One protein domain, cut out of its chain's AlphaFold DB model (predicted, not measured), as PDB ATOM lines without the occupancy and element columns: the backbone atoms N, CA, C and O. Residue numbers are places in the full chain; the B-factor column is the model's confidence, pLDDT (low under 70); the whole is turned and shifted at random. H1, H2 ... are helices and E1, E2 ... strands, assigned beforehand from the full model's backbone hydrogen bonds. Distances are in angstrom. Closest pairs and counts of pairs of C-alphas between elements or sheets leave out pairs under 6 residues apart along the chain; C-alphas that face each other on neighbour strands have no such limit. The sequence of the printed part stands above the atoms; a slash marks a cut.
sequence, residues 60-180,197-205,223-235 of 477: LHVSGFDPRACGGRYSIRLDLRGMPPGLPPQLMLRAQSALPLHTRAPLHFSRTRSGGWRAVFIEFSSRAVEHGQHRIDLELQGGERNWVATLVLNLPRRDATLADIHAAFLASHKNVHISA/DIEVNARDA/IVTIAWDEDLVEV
ATOM      1  N   LEU A  60      -8.357  15.968  38.317       87.31
ATOM      2  CA  LEU A  60      -7.439  15.273  39.186       87.31
ATOM      3  C   LEU A  60      -6.187  14.922  38.391       87.31
ATOM      4  O   LEU A  60      -6.218  14.071  37.508       87.31
ATOM      5  N   HIS A  61      -5.077  15.565  38.730       85.75
ATOM      6  CA  HIS A  61      -3.785  15.206  38.170       85.75
ATOM      7  C   HIS A  61      -3.227  13.999  38.921       85.75
ATOM      8  O   HIS A  61      -2.948  14.077  40.122       85.75
ATOM      9  N   VAL A  62      -3.059  12.888  38.217       80.75
ATOM     10  CA  VAL A  62      -2.502  11.641  38.736       80.75
ATOM     11  C   VAL A  62      -1.044  11.549  38.322       80.75
ATOM     12  O   VAL A  62      -0.704  11.771  37.167       80.75
ATOM     13  N   SER A  63      -0.159  11.218  39.258       79.25
ATOM     14  CA  SER A  63       1.269  11.033  38.992       79.25
ATOM     15  C   SER A  63       1.888   9.976  39.907       79.25
ATOM     16  O   SER A  63       1.255   9.474  40.836       79.25
ATOM     17  N   GLY A  64       3.147   9.612  39.655       72.75
ATOM     18  CA  GLY A  64       3.904   8.701  40.522       72.75
ATOM     19  C   GLY A  64       3.593   7.215  40.324       72.75
ATOM     20  O   GLY A  64       4.185   6.388  41.014       72.75
ATOM     21  N   PHE A  65       2.735   6.857  39.363       76.88
ATOM     22  CA  PHE A  65       2.489   5.459  39.019       76.88
ATOM     23  C   PHE A  65       3.724   4.851  38.332       76.88
ATOM     24  O   PHE A  65       4.123   5.286  37.248       76.88
ATOM     25  N   ASP A  66       4.327   3.840  38.964       73.38
ATOM     26  CA  ASP A  66       5.429   3.050  38.405       73.38
ATOM     27  C   ASP A  66       4.946   1.629  38.082       73.38
ATOM     28  O   ASP A  66       4.884   0.801  38.994       73.38
ATOM     29  N   PRO A  67       4.653   1.294  36.810       68.31
ATOM     30  CA  PRO A  67       4.100  -0.006  36.429       68.31
ATOM     31  C   PRO A  67       5.027  -1.186  36.767       68.31
ATOM     32  O   PRO A  67       4.552  -2.317  36.883       68.31
ATOM     33  N   ARG A  68       6.328  -0.942  36.993       67.56
ATOM     34  CA  ARG A  68       7.325  -1.976  37.324       67.56
ATOM     35  C   ARG A  68       7.180  -2.523  38.741       67.56
ATOM     36  O   ARG A  68       7.717  -3.588  39.026       67.56
ATOM     37  N   ALA A  69       6.431  -1.856  39.620       66.12
ATOM     38  CA  ALA A  69       6.157  -2.330  40.980       66.12
ATOM     39  C   ALA A  69       5.159  -3.517  41.038       66.12
ATOM     40  O   ALA A  69       4.516  -3.763  42.063       66.12
ATOM     41  N   CYS A  70       5.032  -4.271  39.940       65.25
ATOM     42  CA  CYS A  70       4.101  -5.382  39.779       65.25
ATOM     43  C   CYS A  70       4.358  -6.507  40.787       65.25
ATOM     44  O   CYS A  70       5.480  -6.980  40.962       65.25
ATOM     45  N   GLY A  71       3.293  -6.939  41.469       64.62
ATOM     46  CA  GLY A  71       3.351  -7.899  42.577       64.62
ATOM     47  C   GLY A  71       3.767  -7.288  43.923       64.62
ATOM     48  O   GLY A  71       3.929  -8.023  44.904       64.62
ATOM     49  N   GLY A  72       3.944  -5.964  43.981       76.19
ATOM     50  CA  GLY A  72       4.381  -5.208  45.148       76.19
ATOM     51  C   GLY A  72       3.356  -4.188  45.651       76.19
ATOM     52  O   GLY A  72       2.140  -4.412  45.632       76.19
ATOM     53  N   ARG A  73       3.876  -3.076  46.177       80.25
ATOM     54  CA  ARG A  73       3.097  -1.909  46.599       80.25
ATOM     55  C   ARG A  73       3.229  -0.826  45.543       80.25
ATOM     56  O   ARG A  73       4.337  -0.537  45.103       80.25
ATOM     57  N   TYR A  74       2.108  -0.219  45.204       80.88
ATOM     58  CA  TYR A  74       2.034   0.941  44.341       80.88
ATOM     59  C   TYR A  74       1.608   2.154  45.160       80.88
ATOM     60  O   TYR A  74       0.850   2.027  46.122       80.88
ATOM     61  N   SER A  75       2.082   3.323  44.744       84.44
ATOM     62  CA  SER A  75       1.647   4.613  45.260       84.44
ATOM     63  C   SER A  75       1.318   5.504  44.072       84.44
ATOM     64  O   SER A  75       2.085   5.549  43.112       84.44
ATOM     65  N   ILE A  76       0.178   6.184  44.124       86.56
ATOM     66  CA  ILE A  76      -0.165   7.249  43.185       86.56
ATOM     67  C   ILE A  76      -0.365   8.540  43.960       86.56
ATOM     68  O   ILE A  76      -0.975   8.560  45.032       86.56
ATOM     69  N   ARG A  77       0.170   9.620  43.408       88.81
ATOM     70  CA  ARG A  77      -0.004  10.979  43.893       88.81
ATOM     71  C   ARG A  77      -1.139  11.629  43.118       88.81
ATOM     72  O   ARG A  77      -1.152  11.593  41.893       88.81
ATOM     73  N   LEU A  78      -2.047  12.250  43.850       90.06
ATOM     74  CA  LEU A  78      -3.200  12.965  43.338       90.06
ATOM     75  C   LEU A  78      -3.073  14.449  43.681       90.06
ATOM     76  O   LEU A  78      -2.917  14.802  44.852       90.06
ATOM     77  N   ASP A  79      -3.176  15.319  42.683       89.44
ATOM     78  CA  ASP A  79      -3.188  16.773  42.843       89.44
ATOM     79  C   ASP A  79      -4.503  17.345  42.279       89.44
ATOM     80  O   ASP A  79      -4.841  17.111  41.122       89.44
ATOM     81  N   LEU A  80      -5.240  18.122  43.083       89.50
ATOM     82  CA  LEU A  80      -6.460  18.803  42.627       89.50
ATOM     83  C   LEU A  80      -6.138  20.101  41.891       89.50
ATOM     84  O   LEU A  80      -5.411  20.958  42.406       89.50
ATOM     85  N   ARG A  81      -6.745  20.276  40.717       84.81
ATOM     86  CA  ARG A  81      -6.578  21.450  39.855       84.81
ATOM     87  C   ARG A  81      -7.929  21.904  39.301       84.81
ATOM     88  O   ARG A  81      -8.877  21.130  39.244       84.81
ATOM     89  N   GLY A  82      -8.035  23.185  38.943       82.38
ATOM     90  CA  GLY A  82      -9.263  23.736  38.348       82.38
ATOM     91  C   GLY A  82     -10.485  23.789  39.272       82.38
ATOM     92  O   GLY A  82     -11.600  23.945  38.794       82.38
ATOM     93  N   MET A  83     -10.312  23.634  40.589       85.31
ATOM     94  CA  MET A  83     -11.445  23.621  41.520       85.31
ATOM     95  C   MET A  83     -12.148  24.991  41.579       85.31
ATOM     96  O   MET A  83     -11.454  26.015  41.607       85.31
ATOM     97  N   PRO A  84     -13.493  25.034  41.665       80.25
ATOM     98  CA  PRO A  84     -14.238  26.283  41.733       80.25
ATOM     99  C   PRO A  84     -13.879  27.107  42.983       80.25
ATOM    100  O   PRO A  84     -13.472  26.557  44.015       80.25
ATOM    101  N   PRO A  85     -14.028  28.442  42.923       75.81
ATOM    102  CA  PRO A  85     -13.867  29.293  44.093       75.81
ATOM    103  C   PRO A  85     -14.966  29.016  45.137       75.81
ATOM    104  O   PRO A  85     -16.052  28.554  44.804       75.81
ATOM    105  N   GLY A  86     -14.690  29.316  46.412       76.38
ATOM    106  CA  GLY A  86     -15.678  29.215  47.502       76.38
ATOM    107  C   GLY A  86     -15.786  27.850  48.193       76.38
ATOM    108  O   GLY A  86     -16.602  27.695  49.094       76.38
ATOM    109  N   LEU A  87     -14.954  26.872  47.823       83.88
ATOM    110  CA  LEU A  87     -14.929  25.563  48.479       83.88
ATOM    111  C   LEU A  87     -14.384  25.615  49.916       83.88
ATOM    112  O   LEU A  87     -13.517  26.449  50.216       83.88
ATOM    113  N   PRO A  88     -14.825  24.693  50.796       85.56
ATOM    114  CA  PRO A  88     -14.283  24.584  52.143       85.56
ATOM    115  C   PRO A  88     -12.772  24.292  52.114       85.56
ATOM    116  O   PRO A  88     -12.266  23.681  51.172       85.56
ATOM    117  N   PRO A  89     -12.016  24.685  53.156       87.00
ATOM    118  CA  PRO A  89     -10.558  24.523  53.195       87.00
ATOM    119  C   PRO A  89     -10.095  23.058  53.264       87.00
ATOM    120  O   PRO A  89      -8.892  22.793  53.171       87.00
ATOM    121  N   GLN A  90     -11.024  22.118  53.452       90.44
ATOM    122  CA  GLN A  90     -10.786  20.682  53.431       90.44
ATOM    123  C   GLN A  90     -11.867  19.990  52.598       90.44
ATOM    124  O   GLN A  90     -13.050  20.263  52.786       90.44
ATOM    125  N   LEU A  91     -11.449  19.081  51.717       92.44
ATOM    126  CA  LEU A  91     -12.331  18.218  50.927       92.44
ATOM    127  C   LEU A  91     -12.048  16.767  51.291       92.44
ATOM    128  O   LEU A  91     -10.882  16.384  51.412       92.44
ATOM    129  N   MET A  92     -13.089  15.959  51.470       92.88
ATOM    130  CA  MET A  92     -12.931  14.536  51.776       92.88
ATOM    131  C   MET A  92     -12.895  13.732  50.480       92.88
ATOM    132  O   MET A  92     -13.809  13.832  49.671       92.88
ATOM    133  N   LEU A  93     -11.858  12.915  50.312       92.69
ATOM    134  CA  LEU A  93     -11.717  11.965  49.219       92.69
ATOM    135  C   LEU A  93     -12.032  10.557  49.732       92.69
ATOM    136  O   LEU A  93     -11.418  10.069  50.685       92.69
ATOM    137  N   ARG A  94     -12.959   9.884  49.061       90.12
ATOM    138  CA  ARG A  94     -13.219   8.456  49.215       90.12
ATOM    139  C   ARG A  94     -12.732   7.748  47.964       90.12
ATOM    140  O   ARG A  94     -12.991   8.196  46.855       90.12
ATOM    141  N   ALA A  95     -12.002   6.660  48.163       88.81
ATOM    142  CA  ALA A  95     -11.517   5.823  47.083       88.81
ATOM    143  C   ALA A  95     -12.073   4.417  47.265       88.81
ATOM    144  O   ALA A  95     -11.914   3.815  48.329       88.81
ATOM    145  N   GLN A  96     -12.697   3.897  46.219       87.44
ATOM    146  CA  GLN A  96     -13.136   2.521  46.126       87.44
ATOM    147  C   GLN A  96     -12.328   1.845  45.024       87.44
ATOM    148  O   GLN A  96     -12.262   2.317  43.896       87.44
ATOM    149  N   SER A  97     -11.672   0.737  45.351       84.69
ATOM    150  CA  SER A  97     -10.862  -0.000  44.387       84.69
ATOM    151  C   SER A  97     -11.037  -1.496  44.573       84.69
ATOM    152  O   SER A  97     -11.197  -1.975  45.695       84.69
ATOM    153  N   ALA A  98     -10.957  -2.230  43.464       77.38
ATOM    154  CA  ALA A  98     -10.770  -3.677  43.486       77.38
ATOM    155  C   ALA A  98      -9.363  -4.072  43.980       77.38
ATOM    156  O   ALA A  98      -9.157  -5.195  44.440       77.38
ATOM    157  N   LEU A  99      -8.396  -3.148  43.920       81.06
ATOM    158  CA  LEU A  99      -7.065  -3.334  44.484       81.06
ATOM    159  C   LEU A  99      -7.108  -3.099  46.000       81.06
ATOM    160  O   LEU A  99      -7.646  -2.080  46.441       81.06
ATOM    161  N   PRO A 100      -6.512  -3.988  46.816       80.88
ATOM    162  CA  PRO A 100      -6.421  -3.786  48.255       80.88
ATOM    163  C   PRO A 100      -5.747  -2.452  48.602       80.88
ATOM    164  O   PRO A 100      -4.533  -2.293  48.445       80.88
ATOM    165  N   LEU A 101      -6.544  -1.501  49.095       80.56
ATOM    166  CA  LEU A 101      -6.075  -0.203  49.572       80.56
ATOM    167  C   LEU A 101      -5.326  -0.378  50.897       80.56
ATOM    168  O   LEU A 101      -5.827  -0.974  51.852       80.56
ATOM    169  N   HIS A 102      -4.111   0.155  50.965       77.12
ATOM    170  CA  HIS A 102      -3.314   0.192  52.193       77.12
ATOM    171  C   HIS A 102      -3.528   1.470  53.005       77.12
ATOM    172  O   HIS A 102      -3.198   1.506  54.193       77.12
ATOM    173  N   THR A 103      -4.127   2.491  52.402       68.50
ATOM    174  CA  THR A 103      -4.497   3.726  53.080       68.50
ATOM    175  C   THR A 103      -5.604   3.459  54.110       68.50
ATOM    176  O   THR A 103      -6.745   3.189  53.754       68.50
ATOM    177  N   ARG A 104      -5.266   3.519  55.408       59.88
ATOM    178  CA  ARG A 104      -6.194   3.230  56.527       59.88
ATOM    179  C   ARG A 104      -6.951   4.448  57.071       59.88
ATOM    180  O   ARG A 104      -7.809   4.280  57.931       59.88
ATOM    181  N   ALA A 105      -6.620   5.655  56.620       68.81
ATOM    182  CA  ALA A 105      -7.224   6.903  57.083       68.81
ATOM    183  C   ALA A 105      -8.113   7.520  55.991       68.81
ATOM    184  O   ALA A 105      -7.816   7.330  54.808       68.81
ATOM    185  N   PRO A 106      -9.166   8.277  56.357       74.25
ATOM    186  CA  PRO A 106      -9.893   9.085  55.389       74.25
ATOM    187  C   PRO A 106      -8.923  10.071  54.730       74.25
ATOM    188  O   PRO A 106      -8.089  10.698  55.389       74.25
ATOM    189  N   LEU A 107      -8.988  10.142  53.406       89.31
ATOM    190  CA  LEU A 107      -8.118  10.998  52.622       89.31
ATOM    191  C   LEU A 107      -8.733  12.388  52.540       89.31
ATOM    192  O   LEU A 107      -9.931  12.533  52.307       89.31
ATOM    193  N   HIS A 108      -7.909  13.415  52.721       92.19
ATOM    194  CA  HIS A 108      -8.371  14.793  52.673       92.19
ATOM    195  C   HIS A 108      -7.428  15.654  51.847       92.19
ATOM    196  O   HIS A 108      -6.222  15.696  52.105       92.19
ATOM    197  N   PHE A 109      -7.993  16.403  50.907       92.75
ATOM    198  CA  PHE A 109      -7.295  17.530  50.312       92.75
ATOM    199  C   PHE A 109      -7.413  18.721  51.251       92.75
ATOM    200  O   PHE A 109      -8.501  19.052  51.714       92.75
ATOM    201  N   SER A 110      -6.287  19.370  51.538       92.06
ATOM    202  CA  SER A 110      -6.243  20.564  52.382       92.06
ATOM    203  C   SER A 110      -5.709  21.745  51.592       92.06
ATOM    204  O   SER A 110      -4.749  21.615  50.824       92.06
ATOM    205  N   ARG A 111      -6.333  22.905  51.783       88.00
ATOM    206  CA  ARG A 111      -5.903  24.133  51.125       88.00
ATOM    207  C   ARG A 111      -4.607  24.649  51.749       88.00
ATOM    208  O   ARG A 111      -4.470  24.726  52.970       88.00
ATOM    209  N   THR A 112      -3.634  24.995  50.917       83.44
ATOM    210  CA  THR A 112      -2.376  25.607  51.350       83.44
ATOM    211  C   THR A 112      -2.577  27.098  51.627       83.44
ATOM    212  O   THR A 112      -3.515  27.723  51.135       83.44
ATOM    213  N   ARG A 113      -1.646  27.717  52.368       76.19
ATOM    214  CA  ARG A 113      -1.640  29.179  52.581       76.19
ATOM    215  C   ARG A 113      -1.481  29.979  51.282       76.19
ATOM    216  O   ARG A 113      -1.882  31.131  51.235       76.19
ATOM    217  N   SER A 114      -0.917  29.364  50.241       74.81
ATOM    218  CA  SER A 114      -0.795  29.939  48.897       74.81
ATOM    219  C   SER A 114      -2.059  29.780  48.039       74.81
ATOM    220  O   SER A 114      -2.057  30.188  46.885       74.81
ATOM    221  N   GLY A 115      -3.129  29.177  48.574       68.62
ATOM    222  CA  GLY A 115      -4.415  29.014  47.889       68.62
ATOM    223  C   GLY A 115      -4.553  27.749  47.034       68.62
ATOM    224  O   GLY A 115      -5.667  27.459  46.591       68.62
ATOM    225  N   GLY A 116      -3.472  26.984  46.847       80.75
ATOM    226  CA  GLY A 116      -3.471  25.691  46.152       80.75
ATOM    227  C   GLY A 116      -3.939  24.526  47.030       80.75
ATOM    228  O   GLY A 116      -4.237  24.699  48.211       80.75
ATOM    229  N   TRP A 117      -3.982  23.321  46.464       86.19
ATOM    230  CA  TRP A 117      -4.355  22.097  47.179       86.19
ATOM    231  C   TRP A 117      -3.127  21.242  47.475       86.19
ATOM    232  O   TRP A 117      -2.262  21.056  46.621       86.19
ATOM    233  N   ARG A 118      -3.031  20.715  48.698       89.25
ATOM    234  CA  ARG A 118      -1.992  19.749  49.060       89.25
ATOM    235  C   ARG A 118      -2.299  18.395  48.419       89.25
ATOM    236  O   ARG A 118      -3.403  17.891  48.592       89.25
ATOM    237  N   ALA A 119      -1.302  17.810  47.759       89.50
ATOM    238  CA  ALA A 119      -1.393  16.488  47.152       89.50
ATOM    239  C   ALA A 119      -1.758  15.390  48.163       89.50
ATOM    240  O   ALA A 119      -1.333  15.430  49.323       89.50
ATOM    241  N   VAL A 120      -2.484  14.384  47.687       91.31
ATOM    242  CA  VAL A 120      -2.886  13.195  48.443       91.31
ATOM    243  C   VAL A 120      -2.258  11.960  47.806       91.31
ATOM    244  O   VAL A 120      -2.112  11.899  46.591       91.31
ATOM    245  N   PHE A 121      -1.887  10.970  48.615       89.00
ATOM    246  CA  PHE A 121      -1.307   9.719  48.130       89.00
ATOM    247  C   PHE A 121      -2.257   8.556  48.401       89.00
ATOM    248  O   PHE A 121      -2.758   8.401  49.518       89.00
ATOM    249  N   ILE A 122      -2.485   7.735  47.381       88.38
ATOM    250  CA  ILE A 122      -3.206   6.470  47.508       88.38
ATOM    251  C   ILE A 122      -2.209   5.340  47.330       88.38
ATOM    252  O   ILE A 122      -1.503   5.277  46.325       88.38
ATOM    253  N   GLU A 123      -2.173   4.435  48.302       87.88
ATOM    254  CA  GLU A 123      -1.337   3.244  48.249       87.88
ATOM    255  C   GLU A 123      -2.201   1.997  48.109       87.88
ATOM    256  O   GLU A 123      -3.169   1.804  48.847       87.88
ATOM    257  N   PHE A 124      -1.820   1.122  47.186       86.19
ATOM    258  CA  PHE A 124      -2.505  -0.141  46.932       86.19
ATOM    259  C   PHE A 124      -1.504  -1.281  46.761       86.19
ATOM    260  O   PHE A 124      -0.330  -1.077  46.439       86.19
ATOM    261  N   SER A 125      -1.961  -2.508  47.002       83.06
ATOM    262  CA  SER A 125      -1.183  -3.712  46.720       83.06
ATOM    263  C   SER A 125      -1.684  -4.405  45.466       83.06
ATOM    264  O   SER A 125      -2.881  -4.574  45.277       83.06
ATOM    265  N   SER A 126      -0.750  -4.870  44.644       80.62
ATOM    266  CA  SER A 126      -1.027  -5.794  43.537       80.62
ATOM    267  C   SER A 126      -0.624  -7.229  43.850       80.62
ATOM    268  O   SER A 126      -0.607  -8.093  42.971       80.62
ATOM    269  N   ARG A 127      -0.247  -7.516  45.103       80.31
ATOM    270  CA  ARG A 127       0.145  -8.865  45.497       80.31
ATOM    271  C   ARG A 127      -1.061  -9.792  45.342       80.31
ATOM    272  O   ARG A 127      -2.089  -9.561  45.965       80.31
ATOM    273  N   ALA A 128      -0.882 -10.857  44.562       74.88
ATOM    274  CA  ALA A 128      -1.915 -11.850  44.260       74.88
ATOM    275  C   ALA A 128      -3.139 -11.306  43.495       74.88
ATOM    276  O   ALA A 128      -4.189 -11.940  43.503       74.88
ATOM    277  N   VAL A 129      -2.993 -10.167  42.813       79.94
ATOM    278  CA  VAL A 129      -4.001  -9.640  41.888       79.94
ATOM    279  C   VAL A 129      -3.629 -10.036  40.457       79.94
ATOM    280  O   VAL A 129      -2.448 -10.039  40.100       79.94
ATOM    281  N   GLU A 130      -4.624 -10.393  39.643       80.25
ATOM    282  CA  GLU A 130      -4.419 -10.687  38.222       80.25
ATOM    283  C   GLU A 130      -3.962  -9.446  37.440       80.25
ATOM    284  O   GLU A 130      -4.295  -8.303  37.760       80.25
ATOM    285  N   HIS A 131      -3.174  -9.682  36.394       78.69
ATOM    286  CA  HIS A 131      -2.765  -8.632  35.468       78.69
ATOM    287  C   HIS A 131      -3.962  -8.125  34.657       78.69
ATOM    288  O   HIS A 131      -4.915  -8.867  34.431       78.69
ATOM    289  N   GLY A 132      -3.902  -6.881  34.190       75.06
ATOM    290  CA  GLY A 132      -4.969  -6.257  33.412       75.06
ATOM    291  C   GLY A 132      -5.408  -4.909  33.972       75.06
ATOM    292  O   GLY A 132      -4.688  -4.265  34.735       75.06
ATOM    293  N   GLN A 133      -6.592  -4.467  33.557       79.69
ATOM    294  CA  GLN A 133      -7.145  -3.166  33.919       79.69
ATOM    295  C   GLN A 133      -7.915  -3.239  35.238       79.69
ATOM    296  O   GLN A 133      -8.817  -4.057  35.399       79.69
ATOM    297  N   HIS A 134      -7.584  -2.341  36.159       82.94
ATOM    298  CA  HIS A 134      -8.192  -2.235  37.478       82.94
ATOM    299  C   HIS A 134      -8.770  -0.847  37.678       82.94
ATOM    300  O   HIS A 134      -8.072   0.156  37.530       82.94
ATOM    301  N   ARG A 135     -10.053  -0.796  38.033       83.25
ATOM    302  CA  ARG A 135     -10.773   0.454  38.254       83.25
ATOM    303  C   ARG A 135     -10.575   0.967  39.681       83.25
ATOM    304  O   ARG A 135     -10.571   0.188  40.642       83.25
ATOM    305  N   ILE A 136     -10.434   2.280  39.811       86.62
ATOM    306  CA  ILE A 136     -10.490   3.011  41.075       86.62
ATOM    307  C   ILE A 136     -11.537   4.106  40.925       86.62
ATOM    308  O   ILE A 136     -11.340   5.055  40.171       86.62
ATOM    309  N   ASP A 137     -12.627   3.978  41.663       88.88
ATOM    310  CA  ASP A 137     -13.673   4.987  41.729       88.88
ATOM    311  C   ASP A 137     -13.328   5.967  42.854       88.88
ATOM    312  O   ASP A 137     -12.996   5.566  43.975       88.88
ATOM    313  N   LEU A 138     -13.349   7.258  42.544       91.25
ATOM    314  CA  LEU A 138     -13.021   8.335  43.464       91.25
ATOM    315  C   LEU A 138     -14.234   9.237  43.639       91.25
ATOM    316  O   LEU A 138     -14.785   9.728  42.660       91.25
ATOM    317  N   GLU A 139     -14.596   9.505  44.887       91.44
ATOM    318  CA  GLU A 139     -15.627  10.472  45.260       91.44
ATOM    319  C   GLU A 139     -14.997  11.578  46.104       91.44
ATOM    320  O   GLU A 139     -14.351  11.318  47.124       91.44
ATOM    321  N   LEU A 140     -15.196  12.826  45.700       92.19
ATOM    322  CA  LEU A 140     -14.714  14.012  46.391       92.19
ATOM    323  C   LEU A 140     -15.906  14.798  46.937       92.19
ATOM    324  O   LEU A 140     -16.772  15.212  46.177       92.19
ATOM    325  N   GLN A 141     -15.928  15.041  48.244       90.25
ATOM    326  CA  GLN A 141     -17.006  15.767  48.918       90.25
ATOM    327  C   GLN A 141     -16.530  17.150  49.360       90.25
ATOM    328  O   GLN A 141     -15.524  17.272  50.072       90.25
ATOM    329  N   GLY A 142     -17.267  18.187  48.956       83.88
ATOM    330  CA  GLY A 142     -16.956  19.592  49.230       83.88
ATOM    331  C   GLY A 142     -18.092  20.384  49.864       83.88
ATOM    332  O   GLY A 142     -18.233  21.570  49.577       83.88
ATOM    333  N   GLY A 143     -18.887  19.749  50.727       81.00
ATOM    334  CA  GLY A 143     -20.063  20.357  51.351       81.00
ATOM    335  C   GLY A 143     -21.318  20.014  50.558       81.00
ATOM    336  O   GLY A 143     -21.722  18.858  50.544       81.00
ATOM    337  N   GLU A 144     -21.909  21.004  49.890       77.44
ATOM    338  CA  GLU A 144     -23.114  20.829  49.058       77.44
ATOM    339  C   GLU A 144     -22.823  20.275  47.656       77.44
ATOM    340  O   GLU A 144     -23.743  19.966  46.907       77.44
ATOM    341  N   ARG A 145     -21.542  20.169  47.288       85.56
ATOM    342  CA  ARG A 145     -21.095  19.693  45.978       85.56
ATOM    343  C   ARG A 145     -20.264  18.432  46.126       85.56
ATOM    344  O   ARG A 145     -19.383  18.365  46.991       85.56
ATOM    345  N   ASN A 146     -20.518  17.475  45.242       88.69
ATOM    346  CA  ASN A 146     -19.796  16.217  45.160       88.69
ATOM    347  C   ASN A 146     -19.234  16.050  43.751       88.69
ATOM    348  O   ASN A 146     -19.882  16.415  42.776       88.69
ATOM    349  N   TRP A 147     -18.041  15.478  43.641       91.81
ATOM    350  CA  TRP A 147     -17.442  15.129  42.357       91.81
ATOM    351  C   TRP A 147     -17.064  13.662  42.327       91.81
ATOM    352  O   TRP A 147     -16.692  13.092  43.353       91.81
ATOM    353  N   VAL A 148     -17.099  13.078  41.136       90.25
ATOM    354  CA  VAL A 148     -16.633  11.719  40.879       90.25
ATOM    355  C   VAL A 148     -15.569  11.711  39.793       90.25
ATOM    356  O   VAL A 148     -15.635  12.481  38.836       90.25
ATOM    357  N   ALA A 149     -14.588  10.829  39.946       88.88
ATOM    358  CA  ALA A 149     -13.619  10.484  38.913       88.88
ATOM    359  C   ALA A 149     -13.405   8.969  38.908       88.88
ATOM    360  O   ALA A 149     -13.536   8.303  39.934       88.88
ATOM    361  N   THR A 150     -13.074   8.411  37.749       84.56
ATOM    362  CA  THR A 150     -12.794   6.981  37.595       84.56
ATOM    363  C   THR A 150     -11.404   6.815  37.011       84.56
ATOM    364  O   THR A 150     -11.173   7.190  35.870       84.56
ATOM    365  N   LEU A 151     -10.485   6.228  37.774       84.50
ATOM    366  CA  LEU A 151      -9.150   5.888  37.291       84.50
ATOM    367  C   LEU A 151      -9.137   4.452  36.777       84.50
ATOM    368  O   LEU A 151      -9.700   3.554  37.410       84.50
ATOM    369  N   VAL A 152      -8.406   4.206  35.693       81.62
ATOM    370  CA  VAL A 152      -8.111   2.849  35.221       81.62
ATOM    371  C   VAL A 152      -6.606   2.620  35.265       81.62
ATOM    372  O   VAL A 152      -5.843   3.219  34.513       81.62
ATOM    373  N   LEU A 153      -6.169   1.725  36.149       78.69
ATOM    374  CA  LEU A 153      -4.774   1.325  36.267       78.69
ATOM    375  C   LEU A 153      -4.529   0.019  35.528       78.69
ATOM    376  O   LEU A 153      -5.178  -0.987  35.802       78.69
ATOM    377  N   ASN A 154      -3.553   0.012  34.628       77.88
ATOM    378  CA  ASN A 154      -3.144  -1.205  33.942       77.88
ATOM    379  C   ASN A 154      -1.968  -1.859  34.679       77.88
ATOM    380  O   ASN A 154      -0.868  -1.303  34.730       77.88
ATOM    381  N   LEU A 155      -2.208  -3.030  35.265       80.25
ATOM    382  CA  LEU A 155      -1.188  -3.833  35.927       80.25
ATOM    383  C   LEU A 155      -0.580  -4.818  34.922       80.25
ATOM    384  O   LEU A 155      -1.310  -5.648  34.371       80.25
ATOM    385  N   PRO A 156       0.741  -4.769  34.676       75.12
ATOM    386  CA  PRO A 156       1.373  -5.683  33.738       75.12
ATOM    387  C   PRO A 156       1.371  -7.116  34.282       75.12
ATOM    388  O   PRO A 156       1.111  -7.370  35.459       75.12
ATOM    389  N   ARG A 157       1.685  -8.084  33.415       75.44
ATOM    390  CA  ARG A 157       1.908  -9.460  33.865       75.44
ATOM    391  C   ARG A 157       3.109  -9.514  34.803       75.44
ATOM    392  O   ARG A 157       4.076  -8.778  34.633       75.44
ATOM    393  N   ARG A 158       3.083 -10.436  35.765       70.81
ATOM    394  CA  ARG A 158       4.195 -10.628  36.710       70.81
ATOM    395  C   ARG A 158       5.506 -11.020  36.014       70.81
ATOM    396  O   ARG A 158       6.574 -10.738  36.543       70.81
ATOM    397  N   ASP A 159       5.411 -11.674  34.861       75.25
ATOM    398  CA  ASP A 159       6.520 -12.074  33.995       75.25
ATOM    399  C   ASP A 159       6.829 -11.058  32.882       75.25
ATOM    400  O   ASP A 159       7.724 -11.306  32.078       75.25
ATOM    401  N   ALA A 160       6.123  -9.920  32.826       72.56
ATOM    402  CA  ALA A 160       6.337  -8.916  31.790       72.56
ATOM    403  C   ALA A 160       7.744  -8.321  31.892       72.56
ATOM    404  O   ALA A 160       8.162  -7.820  32.941       72.56
ATOM    405  N   THR A 161       8.474  -8.344  30.780       75.19
ATOM    406  CA  THR A 161       9.774  -7.685  30.697       75.19
ATOM    407  C   THR A 161       9.598  -6.168  30.629       75.19
ATOM    408  O   THR A 161       8.528  -5.647  30.313       75.19
ATOM    409  N   LEU A 162      10.677  -5.422  30.876       67.12
ATOM    410  CA  LEU A 162      10.665  -3.968  30.696       67.12
ATOM    411  C   LEU A 162      10.318  -3.574  29.248       67.12
ATOM    412  O   LEU A 162       9.682  -2.546  29.041       67.12
ATOM    413  N   ALA A 163      10.683  -4.407  28.266       69.12
ATOM    414  CA  ALA A 163      10.300  -4.213  26.872       69.12
ATOM    415  C   ALA A 163       8.788  -4.405  26.663       69.12
ATOM    416  O   ALA A 163       8.174  -3.582  25.990       69.12
ATOM    417  N   ASP A 164       8.177  -5.413  27.294       68.25
ATOM    418  CA  ASP A 164       6.729  -5.664  27.215       68.25
ATOM    419  C   ASP A 164       5.923  -4.542  27.882       68.25
ATOM    420  O   ASP A 164       4.933  -4.059  27.329       68.25
ATOM    421  N   ILE A 165       6.382  -4.076  29.051       68.56
ATOM    422  CA  ILE A 165       5.789  -2.942  29.772       68.56
ATOM    423  C   ILE A 165       5.889  -1.672  28.920       68.56
ATOM    424  O   ILE A 165       4.909  -0.940  28.784       68.56
ATOM    425  N   HIS A 166       7.051  -1.419  28.313       63.38
ATOM    426  CA  HIS A 166       7.270  -0.248  27.466       63.38
ATOM    427  C   HIS A 166       6.439  -0.307  26.174       63.38
ATOM    428  O   HIS A 166       5.857   0.701  25.788       63.38
ATOM    429  N   ALA A 167       6.314  -1.476  25.539       62.28
ATOM    430  CA  ALA A 167       5.509  -1.661  24.333       62.28
ATOM    431  C   ALA A 167       4.007  -1.466  24.596       62.28
ATOM    432  O   ALA A 167       3.345  -0.740  23.855       62.28
ATOM    433  N   ALA A 168       3.472  -2.043  25.678       59.72
ATOM    434  CA  ALA A 168       2.078  -1.842  26.083       59.72
ATOM    435  C   ALA A 168       1.788  -0.377  26.467       59.72
ATOM    436  O   ALA A 168       0.704   0.148  26.204       59.72
ATOM    437  N   PHE A 169       2.772   0.303  27.059       57.81
ATOM    438  CA  PHE A 169       2.679   1.713  27.426       57.81
ATOM    439  C   PHE A 169       2.717   2.650  26.206       57.81
ATOM    440  O   PHE A 169       1.897   3.557  26.094       57.81
ATOM    441  N   LEU A 170       3.608   2.401  25.244       54.62
ATOM    442  CA  LEU A 170       3.672   3.167  23.992       54.62
ATOM    443  C   LEU A 170       2.437   2.956  23.110       54.62
ATOM    444  O   LEU A 170       2.022   3.880  22.417       54.62
ATOM    445  N   ALA A 171       1.836   1.765  23.154       51.03
ATOM    446  CA  ALA A 171       0.605   1.464  22.429       51.03
ATOM    447  C   ALA A 171      -0.637   2.153  23.016       51.03
ATOM    448  O   ALA A 171      -1.650   2.245  22.328       51.03
ATOM    449  N   SER A 172      -0.586   2.607  24.275       48.09
ATOM    450  CA  SER A 172      -1.762   3.148  24.960       48.09
ATOM    451  C   SER A 172      -1.896   4.668  24.863       48.09
ATOM    452  O   SER A 172      -3.029   5.132  24.867       48.09
ATOM    453  N   HIS A 173      -0.819   5.457  24.715       46.31
ATOM    454  CA  HIS A 173      -0.954   6.923  24.643       46.31
ATOM    455  C   HIS A 173       0.193   7.620  23.896       46.31
ATOM    456  O   HIS A 173       1.313   7.600  24.404       46.31
ATOM    457  N   LYS A 174      -0.115   8.336  22.792       46.03
ATOM    458  CA  LYS A 174       0.251   9.757  22.545       46.03
ATOM    459  C   LYS A 174      -0.645  10.374  21.455       46.03
ATOM    460  O   LYS A 174      -0.435  10.113  20.277       46.03
ATOM    461  N   ASN A 175      -1.554  11.266  21.847       40.88
ATOM    462  CA  ASN A 175      -2.189  12.210  20.924       40.88
ATOM    463  C   ASN A 175      -1.340  13.485  20.906       40.88
ATOM    464  O   ASN A 175      -1.173  14.126  21.944       40.88
ATOM    465  N   VAL A 176      -0.772  13.836  19.755       45.47
ATOM    466  CA  VAL A 176      -0.069  15.113  19.574       45.47
ATOM    467  C   VAL A 176      -0.950  15.990  18.700       45.47
ATOM    468  O   VAL A 176      -1.096  15.725  17.511       45.47
ATOM    469  N   HIS A 177      -1.549  17.020  19.297       41.19
ATOM    470  CA  HIS A 177      -2.338  18.009  18.573       41.19
ATOM    471  C   HIS A 177      -1.474  19.237  18.280       41.19
ATOM    472  O   HIS A 177      -0.878  19.812  19.193       41.19
ATOM    473  N   ILE A 178      -1.388  19.619  17.007       44.41
ATOM    474  CA  ILE A 178      -0.604  20.764  16.541       44.41
ATOM    475  C   ILE A 178      -1.565  21.701  15.815       44.41
ATOM    476  O   ILE A 178      -2.151  21.322  14.806       44.41
ATOM    477  N   SER A 179      -1.709  22.921  16.324       38.50
ATOM    478  CA  SER A 179      -2.487  23.993  15.698       38.50
ATOM    479  C   SER A 179      -1.580  25.209  15.504       38.50
ATOM    480  O   SER A 179      -0.745  25.515  16.361       38.50
ATOM    481  N   ALA A 180      -1.709  25.846  14.340       37.28
ATOM    482  CA  ALA A 180      -1.031  27.080  13.972       37.28
ATOM    483  C   ALA A 180      -2.079  28.050  13.411       37.28
ATOM    484  O   ALA A 180      -2.663  27.778  12.365       37.28
ATOM    485  N   ASP A 197      -0.852   8.614  15.218       39.78
ATOM    486  CA  ASP A 197      -2.010   9.267  14.598       39.78
ATOM    487  C   ASP A 197      -1.824  10.785  14.756       39.78
ATOM    488  O   ASP A 197      -1.778  11.309  15.871       39.78
ATOM    489  N   ILE A 198      -1.614  11.479  13.634       46.38
ATOM    490  CA  ILE A 198      -1.305  12.916  13.587       46.38
ATOM    491  C   ILE A 198      -2.421  13.615  12.822       46.38
ATOM    492  O   ILE A 198      -2.600  13.375  11.630       46.38
ATOM    493  N   GLU A 199      -3.134  14.514  13.494       40.75
ATOM    494  CA  GLU A 199      -4.079  15.423  12.851       40.75
ATOM    495  C   GLU A 199      -3.399  16.779  12.625       40.75
ATOM    496  O   GLU A 199      -2.912  17.406  13.568       40.75
ATOM    497  N   VAL A 200      -3.338  17.219  11.365       44.09
ATOM    498  CA  VAL A 200      -2.702  18.477  10.954       44.09
ATOM    499  C   VAL A 200      -3.761  19.379  10.338       44.09
ATOM    500  O   VAL A 200      -4.298  19.062   9.279       44.09
ATOM    501  N   ASN A 201      -4.036  20.513  10.980       39.41
ATOM    502  CA  ASN A 201      -4.962  21.522  10.474       39.41
ATOM    503  C   ASN A 201      -4.237  22.864  10.302       39.41
ATOM    504  O   ASN A 201      -3.541  23.315  11.208       39.41
ATOM    505  N   ALA A 202      -4.422  23.493   9.139       36.06
ATOM    506  CA  ALA A 202      -3.928  24.832   8.819       36.06
ATOM    507  C   ALA A 202      -5.095  25.685   8.300       36.06
ATOM    508  O   ALA A 202      -5.834  25.253   7.411       36.06
ATOM    509  N   ARG A 203      -5.288  26.875   8.875       32.25
ATOM    510  CA  ARG A 203      -6.330  27.849   8.492       32.25
ATOM    511  C   ARG A 203      -5.737  29.252   8.354       32.25
ATOM    512  O   ARG A 203      -4.627  29.497   8.816       32.25
ATOM    513  N   ASP A 204      -6.436  30.144   7.656       31.47
ATOM    514  CA  ASP A 204      -6.088  31.571   7.549       31.47
ATOM    515  C   ASP A 204      -4.638  31.843   7.099       31.47
ATOM    516  O   ASP A 204      -3.876  32.575   7.726       31.47
ATOM    517  N   ALA A 205      -4.255  31.220   5.977       29.62
ATOM    518  CA  ALA A 205      -2.939  31.347   5.332       29.62
ATOM    519  C   ALA A 205      -1.727  30.866   6.168       29.62
ATOM    520  O   ALA A 205      -0.586  31.224   5.868       29.62
ATOM    521  N   ILE A 223      14.056   7.040  34.184       32.81
ATOM    522  CA  ILE A 223      12.903   6.397  34.828       32.81
ATOM    523  C   ILE A 223      11.660   7.290  34.678       32.81
ATOM    524  O   ILE A 223      11.600   8.368  35.264       32.81
ATOM    525  N   VAL A 224      10.666   6.836  33.908       37.72
ATOM    526  CA  VAL A 224       9.421   7.578  33.655       37.72
ATOM    527  C   VAL A 224       8.333   7.064  34.600       37.72
ATOM    528  O   VAL A 224       7.816   5.965  34.418       37.72
ATOM    529  N   THR A 225       7.986   7.834  35.632       47.50
ATOM    530  CA  THR A 225       6.703   7.657  36.332       47.50
ATOM    531  C   THR A 225       5.594   8.256  35.475       47.50
ATOM    532  O   THR A 225       5.769   9.347  34.931       47.50
ATOM    533  N   ILE A 226       4.461   7.569  35.360       58.62
ATOM    534  CA  ILE A 226       3.357   7.986  34.488       58.62
ATOM    535  C   ILE A 226       2.550   9.083  35.194       58.62
ATOM    536  O   ILE A 226       2.286   8.978  36.396       58.62
ATOM    537  N   ALA A 227       2.180  10.124  34.446       58.28
ATOM    538  CA  ALA A 227       1.260  11.159  34.894       58.28
ATOM    539  C   ALA A 227       0.193  11.450  33.830       58.28
ATOM    540  O   ALA A 227       0.502  11.426  32.637       58.28
ATOM    541  N   TRP A 228      -1.040  11.699  34.265       73.12
ATOM    542  CA  TRP A 228      -2.196  12.010  33.421       73.12
ATOM    543  C   TRP A 228      -3.230  12.820  34.210       73.12
ATOM    544  O   TRP A 228      -3.124  12.937  35.430       73.12
ATOM    545  N   ASP A 229      -4.204  13.399  33.516       77.25
ATOM    546  CA  ASP A 229      -5.283  14.178  34.120       77.25
ATOM    547  C   ASP A 229      -6.616  13.456  33.912       77.25
ATOM    548  O   ASP A 229      -6.866  12.917  32.836       77.25
ATOM    549  N   GLU A 230      -7.459  13.455  34.942       79.06
ATOM    550  CA  GLU A 230      -8.796  12.859  34.920       79.06
ATOM    551  C   GLU A 230      -9.837  13.911  35.274       79.06
ATOM    552  O   GLU A 230      -9.688  14.636  36.264       79.06
ATOM    553  N   ASP A 231     -10.901  13.990  34.482       81.12
ATOM    554  CA  ASP A 231     -11.971  14.954  34.707       81.12
ATOM    555  C   ASP A 231     -12.728  14.629  36.005       81.12
ATOM    556  O   ASP A 231     -13.140  13.492  36.247       81.12
ATOM    557  N   LEU A 232     -12.944  15.648  36.841       85.81
ATOM    558  CA  LEU A 232     -13.835  15.554  37.994       85.81
ATOM    559  C   LEU A 232     -15.235  15.981  37.565       85.81
ATOM    560  O   LEU A 232     -15.498  17.157  37.309       85.81
ATOM    561  N   VAL A 233     -16.149  15.018  37.518       82.56
ATOM    562  CA  VAL A 233     -17.542  15.252  37.136       82.56
ATOM    563  C   VAL A 233     -18.341  15.599  38.381       82.56
ATOM    564  O   VAL A 233     -18.405  14.805  39.314       82.56
ATOM    565  N   GLU A 234     -18.948  16.783  38.411       85.12
ATOM    566  CA  GLU A 234     -19.841  17.174  39.506       85.12
ATOM    567  C   GLU A 234     -21.139  16.356  39.441       85.12
ATOM    568  O   GLU A 234     -21.776  16.265  38.390       85.12
ATOM    569  N   VAL A 235     -21.519  15.753  40.565       80.75
ATOM    570  CA  VAL A 235     -22.715  14.916  40.722       80.75
ATOM    571  C   VAL A 235     -23.594  15.469  41.836       80.75
ATOM    572  O   VAL A 235     -23.124  16.184  42.720       80.75
TER     573      VAL A 235
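This is residues 60 to 180, 197 to 205 and 223 to 235 of the 477 residues of the protein "FHA domain-containing protein" of Massilia horti (UniProt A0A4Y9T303). What shape is this? Two antiparallel sheets, E4 E3 E6 E7 E11 and E5 E2 E1 E10, form a twisted sandwich, face to face but with planes 39 degrees apart; beyond it H1 leads to an arm of E8 and E9, far from the core. What is printed? There are 143 residues, mostly strand, with seven strands, one helix, then four strands named along the chain. How spread out is it? It is only just loose, close to compact, with a radius of gyration of the C-alphas of 17.8 A and spans of 58 by 45 by 27 A.

How is the largest sheet ordered? E4, residues 107 to 110, E3, residues 90 to 97, E6, residues 132 to 141, E7, residues 146 to 155, and E11, residues 233 to 235, stand in that order, antiparallel and strongly twisted. Within hydrogen-bond range are N 93 and O 107, 2.8 A, N 94 and O 139, 2.8 A, N 134 and O 153, 2.8 A, and N 148 and O 233, 2.8 A. How does the other sheet face it? E5, residues 120 to 125, E2, residues 73 to 81, E1, residues 60 to 65, and E10, residues 226 to 231, are antiparallel too, with N 76 and O 122 at 2.9 A, N 63 and O 77 at 2.8 A, and N 62 and O 228 at 2.8 A. The facing parts are 9.3 A apart centre to centre, and the closest C-alphas of E7 and E10, of Ala 149 and Asp 231, are 6.4 A apart; E10 runs on into E11 at 41 degrees. What lies beyond? H1, residues 162 to 172, is on neither sheet, and its O i to N i+4 pairs are within hydrogen-bond range throughout. E8, residues 176 to 180, and E9, residues 198 to 202, meet only at a point, and both are apart from E1, for instance.

Where does the printed part start and end? E1 begins at C-alpha 60, (-7.439, 15.273, 39.186), and E11 ends at C-alpha 235, (-22.715, 14.916, 40.722). Which elements are long? From first to last C-alpha, E6 measures 29.5 A, E7 28.9 A, E2 26.2 A and E3 22.6 A. Where is the helix? H1 begins at C-alpha 162, (10.665, -3.968, 30.696), and measures 15.4 A.

How large is it? The two C-alphas farthest apart, of Arg 104 and Ala 205, are 58.5 A apart. Where is it cut? Residues 181 to 196 and 206 to 222 are not printed, with C-alpha gaps of 17.9 A and 41.8 A; of the links printed whole, none is long. Where is confidence low? The mean pLDDT of the printed part is 74.1, and 42 residues are under 70, among them 162 to 180, 197 to 205 and 223 to 227.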